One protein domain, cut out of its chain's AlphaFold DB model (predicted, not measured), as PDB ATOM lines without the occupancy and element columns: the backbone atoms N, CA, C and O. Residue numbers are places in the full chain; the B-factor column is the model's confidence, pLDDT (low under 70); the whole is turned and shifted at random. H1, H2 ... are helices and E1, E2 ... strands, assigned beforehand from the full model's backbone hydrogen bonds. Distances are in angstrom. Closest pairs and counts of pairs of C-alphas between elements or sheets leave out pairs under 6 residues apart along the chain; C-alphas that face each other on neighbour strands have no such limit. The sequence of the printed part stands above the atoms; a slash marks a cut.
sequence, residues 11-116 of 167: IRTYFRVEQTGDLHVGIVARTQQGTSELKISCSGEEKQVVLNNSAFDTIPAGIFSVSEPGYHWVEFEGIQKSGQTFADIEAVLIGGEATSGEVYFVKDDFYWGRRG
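AT A GLANCE: This is residues 11 to 116 of the 167 residues of the protein "DUF5077 domain-containing protein" of Mariniphaga anaerophila (UniProt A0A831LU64). What shape do these atoms make? They form a sandwich of two strongly twisted sheets, E1, E6, E3 and E4 face to face with E5, E2 and E7, whose edges E4 and E5 come close together along one side. After E7 the printed part runs off as a tail past E1, and residues 107 to 112 stick out, of which 110 to 112 belong to the small helix H1. Which parts follow along the chain? The 106 printed residues have seven named strands, E1 to E7 in order, and then one named helix, H1; the sheets, in the orders E1 - E6 - E3 - E4 and E5 - E2 - E7, are antiparallel throughout, and the class is mostly strand. How large is it? The whole is compact, with a radius of gyration of the C-alphas of 14.2 A and spans of 39 by 30 by 20 A.

HOW THE PARTS SIT: How is the larger sheet paired? Its strands, side by side, are E1 with residues 11 to 17, E6 with 70 to 81, E3 with 36 to 42 and E4 with 45 to 51; E1 and E4 are its edge strands. E1 and E6 are antiparallel at 153 degrees, with N 13 and O 74 2.9 A apart, within hydrogen-bond range; E6 and E3 are antiparallel at 160 degrees, with N 41 and O 75 2.9 A apart. E3 and E4 form a hairpin, antiparallel at 156 degrees, with N 38 and O 49 2.8 A apart. How is the smaller sheet paired? E2, residues 21 to 30, is its inner strand, between E5, residues 57 to 66, and E7, residues 88 to 96. E5 and E2 are antiparallel at 156 degrees, with N 23 and O 64 2.8 A apart; E2 and E7 are antiparallel at 160 degrees, with N 26 and O 93 2.9 A apart. How do the sheets meet? In this sandwich, two sheets face to face, the facing parts are 8.3 A centre to centre, their best planes are 10 degrees apart and the strands of one stand at 29 degrees to those of the other. The closest C-alphas of E4 and E5 are those of Val 49 and Ala 61, 6.0 A apart; those of E1 and E7 are Thr 13 and Val 92, 7.8 A apart. Where are the tail and its helix? Residues 103 to 104 pair antiparallel with residues 16 to 17 of E1. H1, residues 110 to 113, is on neither sheet; it is too short for an O i to N i+4 pair, and 0 of its O i to N i+3 pairs are within range.

IN THESE COORDINATES: Where does the first strand lie? E1 begins at C-alpha 11, at (32.312, -20.869, 17.067). Which strands are longest? E6 measures 33.7 A from first to last C-alpha, E2 28.7 A, E5 25.7 A and E7 24.5 A. Where does the last element end? H1 ends at C-alpha 113, at (32.655, -10.560, 30.376).

THE WHOLE: Which C-alphas are farthest apart? Those of Ser 82 and Gly 101, at 39.9 A. Which links are long, and is there a cut? The link from E7 to H1, 13 residues, is long; E6 to E7 is short, and the five links from E1 through E6 are tight. The printed part has no cut. Where is confidence lower? The mean pLDDT of the printed part is 94.4 and that of H1 is 76; no printed residue is under 70.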
ATOM      1  N   ILE A  11      32.893 -21.439  15.852       92.19
ATOM      2  CA  ILE A  11      32.312 -20.869  17.067       92.19
ATOM      3  C   ILE A  11      33.048 -21.434  18.266       92.19
ATOM      4  O   ILE A  11      33.028 -22.637  18.481       92.19
ATOM      5  N   ARG A  12      33.699 -20.566  19.050       94.06
ATOM      6  CA  ARG A  12      34.479 -20.966  20.228       94.06
ATOM      7  C   ARG A  12      33.843 -20.495  21.522       94.06
ATOM      8  O   ARG A  12      33.518 -19.318  21.668       94.06
ATOM      9  N   THR A  13      33.757 -21.408  22.482       92.81
ATOM     10  CA  THR A  13      33.424 -21.104  23.878       92.81
ATOM     11  C   THR A  13      34.651 -21.350  24.740       92.81
ATOM     12  O   THR A  13      35.235 -22.428  24.680       92.81
ATOM     13  N   TYR A  14      35.038 -20.350  25.531       94.12
ATOM     14  CA  TYR A  14      36.231 -20.386  26.376       94.12
ATOM     15  C   TYR A  14      35.859 -20.591  27.840       94.12
ATOM     16  O   TYR A  14      34.899 -19.998  28.336       94.12
ATOM     17  N   PHE A  15      36.664 -21.382  28.533       95.12
ATOM     18  CA  PHE A  15      36.540 -21.657  29.959       95.12
ATOM     19  C   PHE A  15      37.930 -21.944  30.526       95.12
ATOM     20  O   PHE A  15      38.867 -22.234  29.784       95.12
ATOM     21  N   ARG A  16      38.086 -21.835  31.841       96.44
ATOM     22  CA  ARG A  16      39.319 -22.196  32.536       96.44
ATOM     23  C   ARG A  16      39.021 -23.245  33.590       96.44
ATOM     24  O   ARG A  16      38.072 -23.082  34.352       96.44
ATOM     25  N   VAL A  17      39.848 -24.282  33.629       97.25
ATOM     26  CA  VAL A  17      39.813 -25.336  34.647       97.25
ATOM     27  C   VAL A  17      41.122 -25.359  35.419       97.25
ATOM     28  O   VAL A  17      42.178 -25.059  34.863       97.25
ATOM     29  N   GLU A  18      41.050 -25.735  36.690       97.75
ATOM     30  CA  GLU A  18      42.234 -25.899  37.539       97.75
ATOM     31  C   GLU A  18      42.712 -27.357  37.639       97.75
ATOM     32  O   GLU A  18      43.741 -27.611  38.258       97.75
ATOM     33  N   GLN A  19      41.998 -28.309  37.023       97.75
ATOM     34  CA  GLN A  19      42.310 -29.740  37.081       97.75
ATOM     35  C   GLN A  19      42.524 -30.348  35.694       97.75
ATOM     36  O   GLN A  19      41.953 -29.902  34.699       97.75
ATOM     37  N   THR A  20      43.342 -31.397  35.656       97.75
ATOM     38  CA  THR A  20      43.561 -32.256  34.486       97.75
ATOM     39  C   THR A  20      42.612 -33.452  34.499       97.75
ATOM     40  O   THR A  20      42.044 -33.777  35.541       97.75
ATOM     41  N   GLY A  21      42.511 -34.154  33.374       97.62
ATOM     42  CA  GLY A  21      41.751 -35.398  33.240       97.62
ATOM     43  C   GLY A  21      40.683 -35.310  32.160       97.62
ATOM     44  O   GLY A  21      40.723 -34.428  31.295       97.62
ATOM     45  N   ASP A  22      39.728 -36.231  32.219       98.12
ATOM     46  CA  ASP A  22      38.662 -36.318  31.227       98.12
ATOM     47  C   ASP A  22      37.701 -35.128  31.349       98.12
ATOM     48  O   ASP A  22      37.118 -34.860  32.404       98.12
ATOM     49  N   LEU A  23      37.517 -34.421  30.236       98.25
ATOM     50  CA  LEU A  23      36.523 -33.376  30.052       98.25
ATOM     51  C   LEU A  23      35.375 -33.929  29.212       98.25
ATOM     52  O   LEU A  23      35.513 -34.182  28.016       98.25
ATOM     53  N   HIS A  24      34.217 -34.078  29.836       98.06
ATOM     54  CA  HIS A  24      32.990 -34.461  29.156       98.06
ATOM     55  C   HIS A  24      32.334 -33.200  28.601       98.06
ATOM     56  O   HIS A  24      32.027 -32.283  29.361       98.06
ATOM     57  N   VAL A  25      32.091 -33.161  27.296       97.94
ATOM     58  CA  VAL A  25      31.416 -32.044  26.631       97.94
ATOM     59  C   VAL A  25      30.046 -32.505  26.155       97.94
ATOM     60  O   VAL A  25      29.896 -33.574  25.561       97.94
ATOM     61  N   GLY A  26      29.035 -31.678  26.396       97.44
ATOM     62  CA  GLY A  26      27.694 -31.820  25.840       97.44
ATOM     63  C   GLY A  26      27.177 -30.485  25.319       97.44
ATOM     64  O   GLY A  26      27.734 -29.430  25.616       97.44
ATOM     65  N   ILE A  27      26.099 -30.520  24.547       97.12
ATOM     66  CA  ILE A  27      25.407 -29.320  24.076       97.12
ATOM     67  C   ILE A  27      23.905 -29.454  24.279       97.12
ATOM     68  O   ILE A  27      23.349 -30.528  24.080       97.12
ATOM     69  N   VAL A  28      23.247 -28.358  24.647       97.69
ATOM     70  CA  VAL A  28      21.786 -28.248  24.571       97.69
ATOM     71  C   VAL A  28      21.463 -27.618  23.227       97.69
ATOM     72  O   VAL A  28      21.737 -26.433  23.021       97.69
ATOM     73  N   ALA A  29      20.965 -28.412  22.285       97.25
ATOM     74  CA  ALA A  29      20.830 -27.987  20.896       97.25
ATOM     75  C   ALA A  29      19.624 -28.620  20.198       97.25
ATOM     76  O   ALA A  29      19.050 -29.592  20.685       97.25
ATOM     77  N   ARG A  30      19.256 -28.061  19.042       96.69
ATOM     78  CA  ARG A  30      18.278 -28.621  18.096       96.69
ATOM     79  C   ARG A  30      18.629 -28.252  16.656       96.69
ATOM     80  O   ARG A  30      19.318 -27.258  16.416       96.69
ATOM     81  N   THR A  31      18.060 -28.974  15.698       96.19
ATOM     82  CA  THR A  31      17.952 -28.527  14.304       96.19
ATOM     83  C   THR A  31      16.567 -27.922  14.068       96.19
ATOM     84  O   THR A  31      15.563 -28.411  14.577       96.19
ATOM     85  N   GLN A  32      16.473 -26.839  13.290       93.06
ATOM     86  CA  GLN A  32      15.156 -26.287  12.927       93.06
ATOM     87  C   GLN A  32      14.402 -27.233  11.980       93.06
ATOM     88  O   GLN A  32      13.180 -27.361  12.047       93.06
ATOM     89  N   GLN A  33      15.145 -27.908  11.101       91.50
ATOM     90  CA  GLN A  33      14.637 -28.913  10.182       91.50
ATOM     91  C   GLN A  33      15.758 -29.870   9.777       91.50
ATOM     92  O   GLN A  33      16.893 -29.449   9.554       91.50
ATOM     93  N   GLY A  34      15.405 -31.143   9.602       93.88
ATOM     94  CA  GLY A  34      16.312 -32.156   9.072       93.88
ATOM     95  C   GLY A  34      17.444 -32.505  10.035       93.88
ATOM     96  O   GLY A  34      17.334 -32.352  11.251       93.88
ATOM     97  N   THR A  35      18.527 -33.009   9.464       96.19
ATOM     98  CA  THR A  35      19.738 -33.426  10.167       96.19
ATOM     99  C   THR A  35      20.890 -32.452   9.940       96.19
ATOM    100  O   THR A  35      20.984 -31.817   8.881       96.19
ATOM    101  N   SER A  36      21.790 -32.375  10.915       97.19
ATOM    102  CA  SER A  36      23.066 -31.672  10.803       97.19
ATOM    103  C   SER A  36      24.194 -32.496  11.410       97.19
ATOM    104  O   SER A  36      23.979 -33.262  12.341       97.19
ATOM    105  N   GLU A  37      25.392 -32.339  10.872       97.88
ATOM    106  CA  GLU A  37      26.625 -32.909  11.383       97.88
ATOM    107  C   GLU A  37      27.583 -31.773  11.739       97.88
ATOM    108  O   GLU A  37      27.845 -30.885  10.919       97.88
ATOM    109  N   LEU A  38      28.086 -31.804  12.969       97.56
ATOM    110  CA  LEU A  38      29.002 -30.817  13.524       97.56
ATOM    111  C   LEU A  38      30.335 -31.475  13.874       97.56
ATOM    112  O   LEU A  38      30.364 -32.597  14.382       97.56
ATOM    113  N   LYS A  39      31.428 -30.741  13.679       97.88
ATOM    114  CA  LYS A  39      32.739 -31.068  14.237       97.88
ATOM    115  C   LYS A  39      32.940 -30.306  15.537       97.88
ATOM    116  O   LYS A  39      32.748 -29.090  15.569       97.88
ATOM    117  N   ILE A  40      33.328 -31.020  16.583       97.69
ATOM    118  CA  ILE A  40      33.619 -30.479  17.904       97.69
ATOM    119  C   ILE A  40      35.098 -30.677  18.183       97.69
ATOM    120  O   ILE A  40      35.565 -31.815  18.234       97.69
ATOM    121  N   SER A  41      35.822 -29.581  18.382       97.25
ATOM    122  CA  SER A  41      37.256 -29.618  18.664       97.25
ATOM    123  C   SER A  41      37.539 -29.052  20.052       97.25
ATOM    124  O   SER A  41      37.048 -27.979  20.405       97.25
ATOM    125  N   CYS A  42      38.327 -29.767  20.850       95.12
ATOM    126  CA  CYS A  42      38.777 -29.335  22.174       95.12
ATOM    127  C   CYS A  42      40.123 -29.990  22.489       95.12
ATOM    128  O   CYS A  42      40.335 -31.159  22.175       95.12
ATOM    129  N   SER A  43      41.042 -29.241  23.101       87.12
ATOM    130  CA  SER A  43      42.353 -29.751  23.544       87.12
ATOM    131  C   SER A  43      43.168 -30.475  22.454       87.12
ATOM    132  O   SER A  43      43.929 -31.392  22.738       87.12
ATOM    133  N   GLY A  44      43.011 -30.066  21.190       88.88
ATOM    134  CA  GLY A  44      43.694 -30.674  20.039       88.88
ATOM    135  C   GLY A  44      43.064 -31.971  19.517       88.88
ATOM    136  O   GLY A  44      43.525 -32.495  18.505       88.88
ATOM    137  N   GLU A  45      42.008 -32.471  20.157       95.81
ATOM    138  CA  GLU A  45      41.206 -33.593  19.674       95.81
ATOM    139  C   GLU A  45      39.949 -33.096  18.943       95.81
ATOM    140  O   GLU A  45      39.398 -32.041  19.266       95.81
ATOM    141  N   GLU A  46      39.462 -33.892  17.988       97.44
ATOM    142  CA  GLU A  46      38.240 -33.616  17.228       97.44
ATOM    143  C   GLU A  46      37.267 -34.798  17.329       97.44
ATOM    144  O   GLU A  46      37.673 -35.961  17.247       97.44
ATOM    145  N   LYS A  47      35.975 -34.506  17.489       97.75
ATOM    146  CA  LYS A  47      34.869 -35.475  17.465       97.75
ATOM    147  C   LYS A  47      33.769 -34.959  16.537       97.75
ATOM    148  O   LYS A  47      33.655 -33.757  16.313       97.75
ATOM    149  N   GLN A  48      32.944 -35.855  16.008       97.75
ATOM    150  CA  GLN A  48      31.776 -35.493  15.204       97.75
ATOM    151  C   GLN A  48      30.493 -35.796  15.973       97.75
ATOM    152  O   GLN A  48      30.402 -36.817  16.656       97.75
ATOM    153  N   VAL A  49      29.500 -34.917  15.844       97.25
ATOM    154  CA  VAL A  49      28.162 -35.086  16.415       97.25
ATOM    155  C   VAL A  49      27.118 -34.936  15.325       97.25
ATOM    156  O   VAL A  49      27.167 -33.998  14.532       97.25
ATOM    157  N   VAL A  50      26.145 -35.845  15.321       97.19
ATOM    158  CA  VAL A  50      24.980 -35.771  14.441       97.19
ATOM    159  C   VAL A  50      23.772 -35.318  15.251       97.19
ATOM    160  O   VAL A  50      23.440 -35.906  16.278       97.19
ATOM    161  N   LEU A  51      23.110 -34.279  14.759       97.06
ATOM    162  CA  LEU A  51      21.888 -33.700  15.290       97.06
ATOM    163  C   LEU A  51      20.718 -34.085  14.389       97.06
ATOM    164  O   LEU A  51      20.756 -33.875  13.175       97.06
ATOM    165  N   ASN A  52      19.662 -34.631  14.978       96.00
ATOM    166  CA  ASN A  52      18.437 -35.031  14.278       96.00
ATOM    167  C   ASN A  52      17.158 -34.707  15.072       96.00
ATOM    168  O   ASN A  52      16.069 -35.145  14.704       96.00
ATOM    169  N   ASN A  53      17.289 -33.949  16.159       96.62
ATOM    170  CA  ASN A  53      16.214 -33.553  17.054       96.62
ATOM    171  C   ASN A  53      15.700 -32.145  16.713       96.62
ATOM    172  O   ASN A  53      16.473 -31.197  16.592       96.62
ATOM    173  N   SER A  54      14.378 -32.000  16.605       94.69
ATOM    174  CA  SER A  54      13.721 -30.712  16.333       94.69
ATOM    175  C   SER A  54      13.354 -29.920  17.594       94.69
ATOM    176  O   SER A  54      13.160 -28.705  17.538       94.69
ATOM    177  N   ALA A  55      13.262 -30.589  18.744       96.94
ATOM    178  CA  ALA A  55      13.146 -29.960  20.058       96.94
ATOM    179  C   ALA A  55      14.527 -29.868  20.712       96.94
ATOM    180  O   ALA A  55      15.383 -30.701  20.425       96.94
ATOM    181  N   PHE A  56      14.742 -28.878  21.584       97.62
ATOM    182  CA  PHE A  56      15.986 -28.797  22.354       97.62
ATOM    183  C   PHE A  56      16.180 -30.061  23.185       97.62
ATOM    184  O   PHE A  56      15.272 -30.478  23.902       97.62
ATOM    185  N   ASP A  57      17.371 -30.641  23.075       97.81
ATOM    186  CA  ASP A  57      17.781 -31.805  23.849       97.81
ATOM    187  C   ASP A  57      19.257 -31.688  24.244       97.81
ATOM    188  O   ASP A  57      20.013 -30.912  23.652       97.81
ATOM    189  N   THR A  58      19.656 -32.452  25.258       97.69
ATOM    190  CA  THR A  58      21.044 -32.564  25.702       97.69
ATOM    191  C   THR A  58      21.758 -33.653  24.914       97.69
ATOM    192  O   THR A  58      21.445 -34.835  25.026       97.69
ATOM    193  N   ILE A  59      22.760 -33.250  24.144       97.50
ATOM    194  CA  ILE A  59      23.444 -34.097  23.174       97.50
ATOM    195  C   ILE A  59      24.904 -34.234  23.607       97.50
ATOM    196  O   ILE A  59      25.615 -33.225  23.679       97.50
ATOM    197  N   PRO A  60      25.375 -35.452  23.925       97.06
ATOM    198  CA  PRO A  60      26.781 -35.695  24.216       97.06
ATOM    199  C   PRO A  60      27.646 -35.328  23.007       97.06
ATOM    200  O   PRO A  60      27.408 -35.810  21.904       97.06
ATOM    201  N   ALA A  61      28.651 -34.483  23.223       95.75
ATOM    202  CA  ALA A  61      29.537 -33.960  22.184       95.75
ATOM    203  C   ALA A  61      30.934 -34.600  22.197       95.75
ATOM    204  O   ALA A  61      31.689 -34.455  21.237       95.75
ATOM    205  N   GLY A  62      31.270 -35.334  23.258       96.19
ATOM    206  CA  GLY A  62      32.477 -36.149  23.341       96.19
ATOM    207  C   GLY A  62      33.139 -36.099  24.712       96.19
ATOM    208  O   GLY A  62      32.711 -35.370  25.606       96.19
ATOM    209  N   ILE A  63      34.199 -36.888  24.851       97.88
ATOM    210  CA  ILE A  63      35.133 -36.841  25.976       97.88
ATOM    211  C   ILE A  63      36.497 -36.457  25.402       97.88
ATOM    212  O   ILE A  63      36.889 -36.985  24.357       97.88
ATOM    213  N   PHE A  64      37.166 -35.512  26.057       97.94
ATOM    214  CA  PHE A  64      38.413 -34.888  25.620       97.94
ATOM    215  C   PHE A  64      39.427 -34.885  26.761       97.94
ATOM    216  O   PHE A  64      39.050 -34.689  27.916       97.94
ATOM    217  N   SER A  65      40.711 -35.046  26.449       97.31
ATOM    218  CA  SER A  65      41.763 -35.096  27.468       97.31
ATOM    219  C   SER A  65      42.293 -33.694  27.788       97.31
ATOM    220  O   SER A  65      42.847 -33.019  26.920       97.31
ATOM    221  N   VAL A  66      42.181 -33.246  29.042       97.38
ATOM    222  CA  VAL A  66      42.817 -32.004  29.515       97.38
ATOM    223  C   VAL A  66      44.131 -32.340  30.215       97.38
ATOM    224  O   VAL A  66      44.137 -32.909  31.305       97.38
ATOM    225  N   SER A  67      45.255 -31.978  29.594       96.38
ATOM    226  CA  SER A  67      46.604 -32.285  30.091       96.38
ATOM    227  C   SER A  67      47.176 -31.246  31.058       96.38
ATOM    228  O   SER A  67      48.119 -31.558  31.783       96.38
ATOM    229  N   GLU A  68      46.626 -30.031  31.086       96.31
ATOM    230  CA  GLU A  68      47.124 -28.943  31.929       96.31
ATOM    231  C   GLU A  68      46.001 -28.032  32.458       96.31
ATOM    232  O   GLU A  68      45.043 -27.740  31.730       96.31
ATOM    233  N   PRO A  69      46.111 -27.541  33.710       96.88
ATOM    234  CA  PRO A  69      45.277 -26.454  34.209       96.88
ATOM    235  C   PRO A  69      45.452 -25.194  33.361       96.88
ATOM    236  O   PRO A  69      46.564 -24.842  32.967       96.88
ATOM    237  N   GLY A  70      44.371 -24.459  33.124       96.38
ATOM    238  CA  GLY A  70      44.428 -23.236  32.337       96.38
ATOM    239  C   GLY A  70      43.184 -22.982  31.505       96.38
ATOM    240  O   GLY A  70      42.122 -23.554  31.743       96.38
ATOM    241  N   TYR A  71      43.319 -22.049  30.561       95.50
ATOM    242  CA  TYR A  71      42.255 -21.713  29.621       95.50
ATOM    243  C   TYR A  71      42.201 -22.729  28.487       95.50
ATOM    244  O   TYR A  71      43.184 -22.932  27.780       95.50
ATOM    245  N   HIS A  72      41.011 -23.267  28.272       96.31
ATOM    246  CA  HIS A  72      40.669 -24.177  27.190       96.31
ATOM    247  C   HIS A  72      39.496 -23.606  26.393       96.31
ATOM    248  O   HIS A  72      38.865 -22.610  26.774       96.31
ATOM    249  N   TRP A  73      39.214 -24.218  25.249       96.31
ATOM    250  CA  TRP A  73      38.080 -23.855  24.413       96.31
ATOM    251  C   TRP A  73      37.449 -25.088  23.779       96.31
ATOM    252  O   TRP A  73      38.141 -26.050  23.463       96.31
ATOM    253  N   VAL A  74      36.137 -25.010  23.558       97.00
ATOM    254  CA  VAL A  74      35.407 -25.912  22.659       97.00
ATOM    255  C   VAL A  74      35.057 -25.132  21.398       97.00
ATOM    256  O   VAL A  74      34.461 -24.054  21.489       97.00
ATOM    257  N   GLU A  75      35.445 -25.654  20.237       97.00
ATOM    258  CA  GLU A  75      35.117 -25.122  18.914       97.00
ATOM    259  C   GLU A  75      34.060 -25.989  18.237       97.00
ATOM    260  O   GLU A  75      34.140 -27.214  18.273       97.00
ATOM    261  N   PHE A  76      33.098 -25.335  17.598       96.12
ATOM    262  CA  PHE A  76      32.060 -25.948  16.782       96.12
ATOM    263  C   PHE A  76      32.256 -25.509  15.331       96.12
ATOM    264  O   PHE A  76      32.333 -24.307  15.054       96.12
ATOM    265  N   GLU A  77      32.310 -26.472  14.414       97.19
ATOM    266  CA  GLU A  77      32.336 -26.246  12.966       97.19
ATOM    267  C   GLU A  77      31.202 -27.031  12.296       97.19
ATOM    268  O   GLU A  77      30.909 -28.167  12.675       97.19
ATOM    269  N   GLY A  78      30.554 -26.438  11.295       96.38
ATOM    270  CA  GLY A  78      29.520 -27.118  10.522       96.38
ATOM    271  C   GLY A  78      30.155 -28.035   9.479       96.38
ATOM    272  O   GLY A  78      30.956 -27.578   8.667       96.38
ATOM    273  N   ILE A  79      29.805 -29.323   9.469       97.38
ATOM    274  CA  ILE A  79      30.257 -30.260   8.424       97.38
ATOM    275  C   ILE A  79      29.191 -30.355   7.339       97.38
ATOM    276  O   ILE A  79      29.447 -30.059   6.172       97.38
ATOM    277  N   GLN A  80      27.980 -30.753   7.731       96.75
ATOM    278  CA  GLN A  80      26.868 -30.959   6.814       96.75
ATOM    279  C   GLN A  80      25.543 -30.552   7.465       96.75
ATOM    280  O   GLN A  80      25.361 -30.611   8.681       96.75
ATOM    281  N   LYS A  81      24.589 -30.128   6.642       96.00
ATOM    282  CA  LYS A  81      23.206 -29.862   7.045       96.00
ATOM    283  C   LYS A  81      22.268 -30.159   5.883       96.00
ATOM    284  O   LYS A  81      22.621 -29.941   4.726       96.00
ATOM    285  N   SER A  82      21.078 -30.655   6.197       96.31
ATOM    286  CA  SER A  82      19.979 -30.791   5.228       96.31
ATOM    287  C   SER A  82      18.959 -29.653   5.330       96.31
ATOM    288  O   SER A  82      18.210 -29.417   4.385       96.31
ATOM    289  N   GLY A  83      18.939 -28.937   6.459       93.38
ATOM    290  CA  GLY A  83      18.153 -27.721   6.662       93.38
ATOM    291  C   GLY A  83      18.889 -26.436   6.257       93.38
ATOM    292  O   GLY A  83      19.976 -26.457   5.681       93.38
ATOM    293  N   GLN A  84      18.289 -25.291   6.596       94.06
ATOM    294  CA  GLN A  84      18.854 -23.961   6.318       94.06
ATOM    295  C   GLN A  84      20.003 -23.589   7.272       94.06
ATOM    296  O   GLN A  84      20.972 -22.938   6.868       94.06
ATOM    297  N   THR A  85      19.935 -24.038   8.526       95.81
ATOM    298  CA  THR A  85      20.941 -23.793   9.570       95.81
ATOM    299  C   THR A  85      21.591 -25.101  10.020       95.81
ATOM    300  O   THR A  85      21.038 -26.181   9.813       95.81
ATOM    301  N   PHE A  86      22.789 -25.006  10.597       96.25
ATOM    302  CA  PHE A  86      23.486 -26.128  11.221       96.25
ATOM    303  C   PHE A  86      22.818 -26.504  12.549       96.25
ATOM    304  O   PHE A  86      22.396 -27.641  12.733       96.25
ATOM    305  N   ALA A  87      22.652 -25.546  13.465       95.75
ATOM    306  CA  ALA A  87      21.979 -25.787  14.738       95.75
ATOM    307  C   ALA A  87      21.550 -24.485  15.423       95.75
ATOM    308  O   ALA A  87      22.205 -23.450  15.273       95.75
ATOM    309  N   ASP A  88      20.511 -24.583  16.254       96.44
ATOM    310  CA  ASP A  88      20.312 -23.663  17.371       96.44
ATOM    311  C   ASP A  88      20.975 -24.300  18.606       96.44
ATOM    312  O   ASP A  88      20.584 -25.392  19.018       96.44
ATOM    313  N   ILE A  89      21.977 -23.639  19.195       95.56
ATOM    314  CA  ILE A  89      22.686 -24.112  20.399       95.56
ATOM    315  C   ILE A  89      22.392 -23.155  21.551       95.56
ATOM    316  O   ILE A  89      22.739 -21.974  21.489       95.56
ATOM    317  N   GLU A  90      21.755 -23.652  22.603       94.88
ATOM    318  CA  GLU A  90      21.398 -22.876  23.792       94.88
ATOM    319  C   GLU A  90      22.549 -22.826  24.799       94.88
ATOM    320  O   GLU A  90      22.899 -21.748  25.278       94.88
ATOM    321  N   ALA A  91      23.179 -23.972  25.063       93.88
ATOM    322  CA  ALA A  91      24.245 -24.091  26.048       93.88
ATOM    323  C   ALA A  91      25.321 -25.095  25.623       93.88
ATOM    324  O   ALA A  91      25.036 -26.090  24.957       93.88
ATOM    325  N   VAL A  92      26.550 -24.842  26.076       95.62
ATOM    326  CA  VAL A  92      27.643 -25.821  26.100       95.62
ATOM    327  C   VAL A  92      27.776 -26.308  27.536       95.62
ATOM    328  O   VAL A  92      27.882 -25.504  28.461       95.62
ATOM    329  N   LEU A  93      27.744 -27.620  27.717       96.75
ATOM    330  CA  LEU A  93      27.864 -28.293  29.000       96.75
ATOM    331  C   LEU A  93      29.267 -28.880  29.114       96.75
ATOM    332  O   LEU A  93      29.758 -29.502  28.173       96.75
ATOM    333  N   ILE A  94      29.887 -28.705  30.276       97.00
ATOM    334  CA  ILE A  94      31.179 -29.302  30.615       97.00
ATOM    335  C   ILE A  94      31.062 -30.062  31.934       97.00
ATOM    336  O   ILE A  94      30.375 -29.618  32.855       97.00
ATOM    337  N   GLY A  95      31.718 -31.213  32.006       96.88
ATOM    338  CA  GLY A  95      31.755 -32.089  33.172       96.88
ATOM    339  C   GLY A  95      33.004 -32.972  33.174       96.88
ATOM    340  O   GLY A  95      33.884 -32.813  32.331       96.88
ATOM    341  N   GLY A  96      33.053 -33.947  34.082       97.25
ATOM    342  CA  GLY A  96      34.167 -34.894  34.195       97.25
ATOM    343  C   GLY A  96      35.223 -34.487  35.226       97.25
ATOM    344  O   GLY A  96      35.001 -33.609  36.067       97.25
ATOM    345  N   GLU A  97      36.369 -35.160  35.182       98.00
ATOM    346  CA  GLU A  97      37.469 -34.992  36.138       98.00
ATOM    347  C   GLU A  97      38.092 -33.599  36.042       98.00
ATOM    348  O   GLU A  97      38.327 -32.952  37.067       98.00
ATOM    349  N   ALA A  98      38.258 -33.090  34.818       97.12
ATOM    350  CA  ALA A  98      38.816 -31.764  34.562       97.12
ATOM    351  C   ALA A  98      37.986 -30.633  35.202       97.12
ATOM    352  O   ALA A  98      38.507 -29.567  35.515       97.12
ATOM    353  N   THR A  99      36.690 -30.860  35.445       97.19
ATOM    354  CA  THR A  99      35.785 -29.886  36.078       97.19
ATOM    355  C   THR A  99      35.530 -30.158  37.562       97.19
ATOM    356  O   THR A  99      34.640 -29.548  38.145       97.19
ATOM    357  N   SER A 100      36.262 -31.087  38.182       96.81
ATOM    358  CA  SER A 100      36.101 -31.419  39.609       96.81
ATOM    359  C   SER A 100      36.567 -30.300  40.552       96.81
ATOM    360  O   SER A 100      36.133 -30.243  41.703       96.81
ATOM    361  N   GLY A 101      37.451 -29.419  40.073       93.44
ATOM    362  CA  GLY A 101      37.903 -28.221  40.777       93.44
ATOM    363  C   GLY A 101      37.087 -26.974  40.430       93.44
ATOM    364  O   GLY A 101      35.975 -27.046  39.911       93.44
ATOM    365  N   GLU A 102      37.656 -25.801  40.710       94.88
ATOM    366  CA  GLU A 102      37.030 -24.543  40.309       94.88
ATOM    367  C   GLU A 102      37.077 -24.372  38.783       94.88
ATOM    368  O   GLU A 102      38.078 -24.673  38.125       94.88
ATOM    369  N   VAL A 103      35.966 -23.885  38.227       95.88
ATOM    370  CA  VAL A 103      35.812 -23.613  36.798       95.88
ATOM    371  C   VAL A 103      35.437 -22.150  36.607       95.88
ATOM    372  O   VAL A 103      34.405 -21.685  37.107       95.88
ATOM    373  N   TYR A 104      36.253 -21.431  35.841       94.56
ATOM    374  CA  TYR A 104      36.045 -20.017  35.548       94.56
ATOM    375  C   TYR A 104      35.525 -19.827  34.127       94.56
ATOM    376  O   TYR A 104      36.120 -20.279  33.148       94.56
ATOM    377  N   PHE A 105      34.410 -19.118  34.015       93.00
ATOM    378  CA  PHE A 105      33.795 -18.717  32.756       93.00
ATOM    379  C   PHE A 105      32.866 -17.526  33.006       93.00
ATOM    380  O   PHE A 105      32.558 -17.185  34.151       93.00
ATOM    381  N   VAL A 106      32.418 -16.878  31.935       88.50
ATOM    382  CA  VAL A 106      31.454 -15.774  32.031       88.50
ATOM    383  C   VAL A 106      30.062 -16.351  32.308       88.50
ATOM    384  O   VAL A 106      29.502 -17.008  31.435       88.50
ATOM    385  N   LYS A 107      29.529 -16.118  33.514       79.50
ATOM    386  CA  LYS A 107      28.233 -16.657  33.976       79.50
ATOM    387  C   LYS A 107      27.052 -15.718  33.717       79.50
ATOM    388  O   LYS A 107      26.076 -16.140  33.111       79.50
ATOM    389  N   ASP A 108      27.167 -14.456  34.136       76.44
ATOM    390  CA  ASP A 108      26.006 -13.554  34.217       76.44
ATOM    391  C   ASP A 108      26.146 -12.316  33.322       76.44
ATOM    392  O   ASP A 108      25.255 -11.974  32.546       76.44
ATOM    393  N   ASP A 109      27.296 -11.644  33.384       80.31
ATOM    394  CA  ASP A 109      27.525 -10.406  32.647       80.31
ATOM    395  C   ASP A 109      28.199 -10.675  31.300       80.31
ATOM    396  O   ASP A 109      29.399 -10.470  31.110       80.31
ATOM    397  N   PHE A 110      27.424 -11.184  30.342       78.75
ATOM    398  CA  PHE A 110      27.952 -11.519  29.020       78.75
ATOM    399  C   PHE A 110      28.469 -10.301  28.256       78.75
ATOM    400  O   PHE A 110      29.424 -10.432  27.488       78.75
ATOM    401  N   TYR A 111      27.872  -9.122  28.452       77.38
ATOM    402  CA  TYR A 111      28.303  -7.912  27.758       77.38
ATOM    403  C   TYR A 111      29.699  -7.480  28.219       77.38
ATOM    404  O   TYR A 111      30.580  -7.257  27.384       77.38
ATOM    405  N   TRP A 112      29.932  -7.394  29.530       76.12
ATOM    406  CA  TRP A 112      31.235  -6.995  30.062       76.12
ATOM    407  C   TRP A 112      32.241  -8.148  30.062       76.12
ATOM    408  O   TRP A 112      33.397  -7.947  29.689       76.12
ATOM    409  N   GLY A 113      31.807  -9.370  30.366       72.75
ATOM    410  CA  GLY A 113      32.655 -10.560  30.376       72.75
ATOM    411  C   GLY A 113      33.276 -10.867  29.012       72.75
ATOM    412  O   GLY A 113      34.470 -11.150  28.937       72.75
ATOM    413  N   ARG A 114      32.526 -10.714  27.909       82.00
ATOM    414  CA  ARG A 114      33.060 -10.916  26.544       82.00
ATOM    415  C   ARG A 114      34.046  -9.835  26.102       82.00
ATOM    416  O   ARG A 114      34.818 -10.064  25.176       82.00
ATOM    417  N   ARG A 115      34.042  -8.661  26.744       82.62
ATOM    418  CA  ARG A 115      35.021  -7.596  26.464       82.62
ATOM    419  C   ARG A 115      36.382  -7.870  27.100       82.62
ATOM    420  O   ARG A 115      37.370  -7.282  26.666       82.62
ATOM    421  N   GLY A 116      36.422  -8.757  28.092       76.38
ATOM    422  CA  GLY A 116      37.621  -9.075  28.849       76.38
ATOM    423  C   GLY A 116      38.010  -7.987  29.860       76.38
ATOM    424  O   GLY A 116      37.497  -6.861  29.825       76.38
TER     425      GLY A 116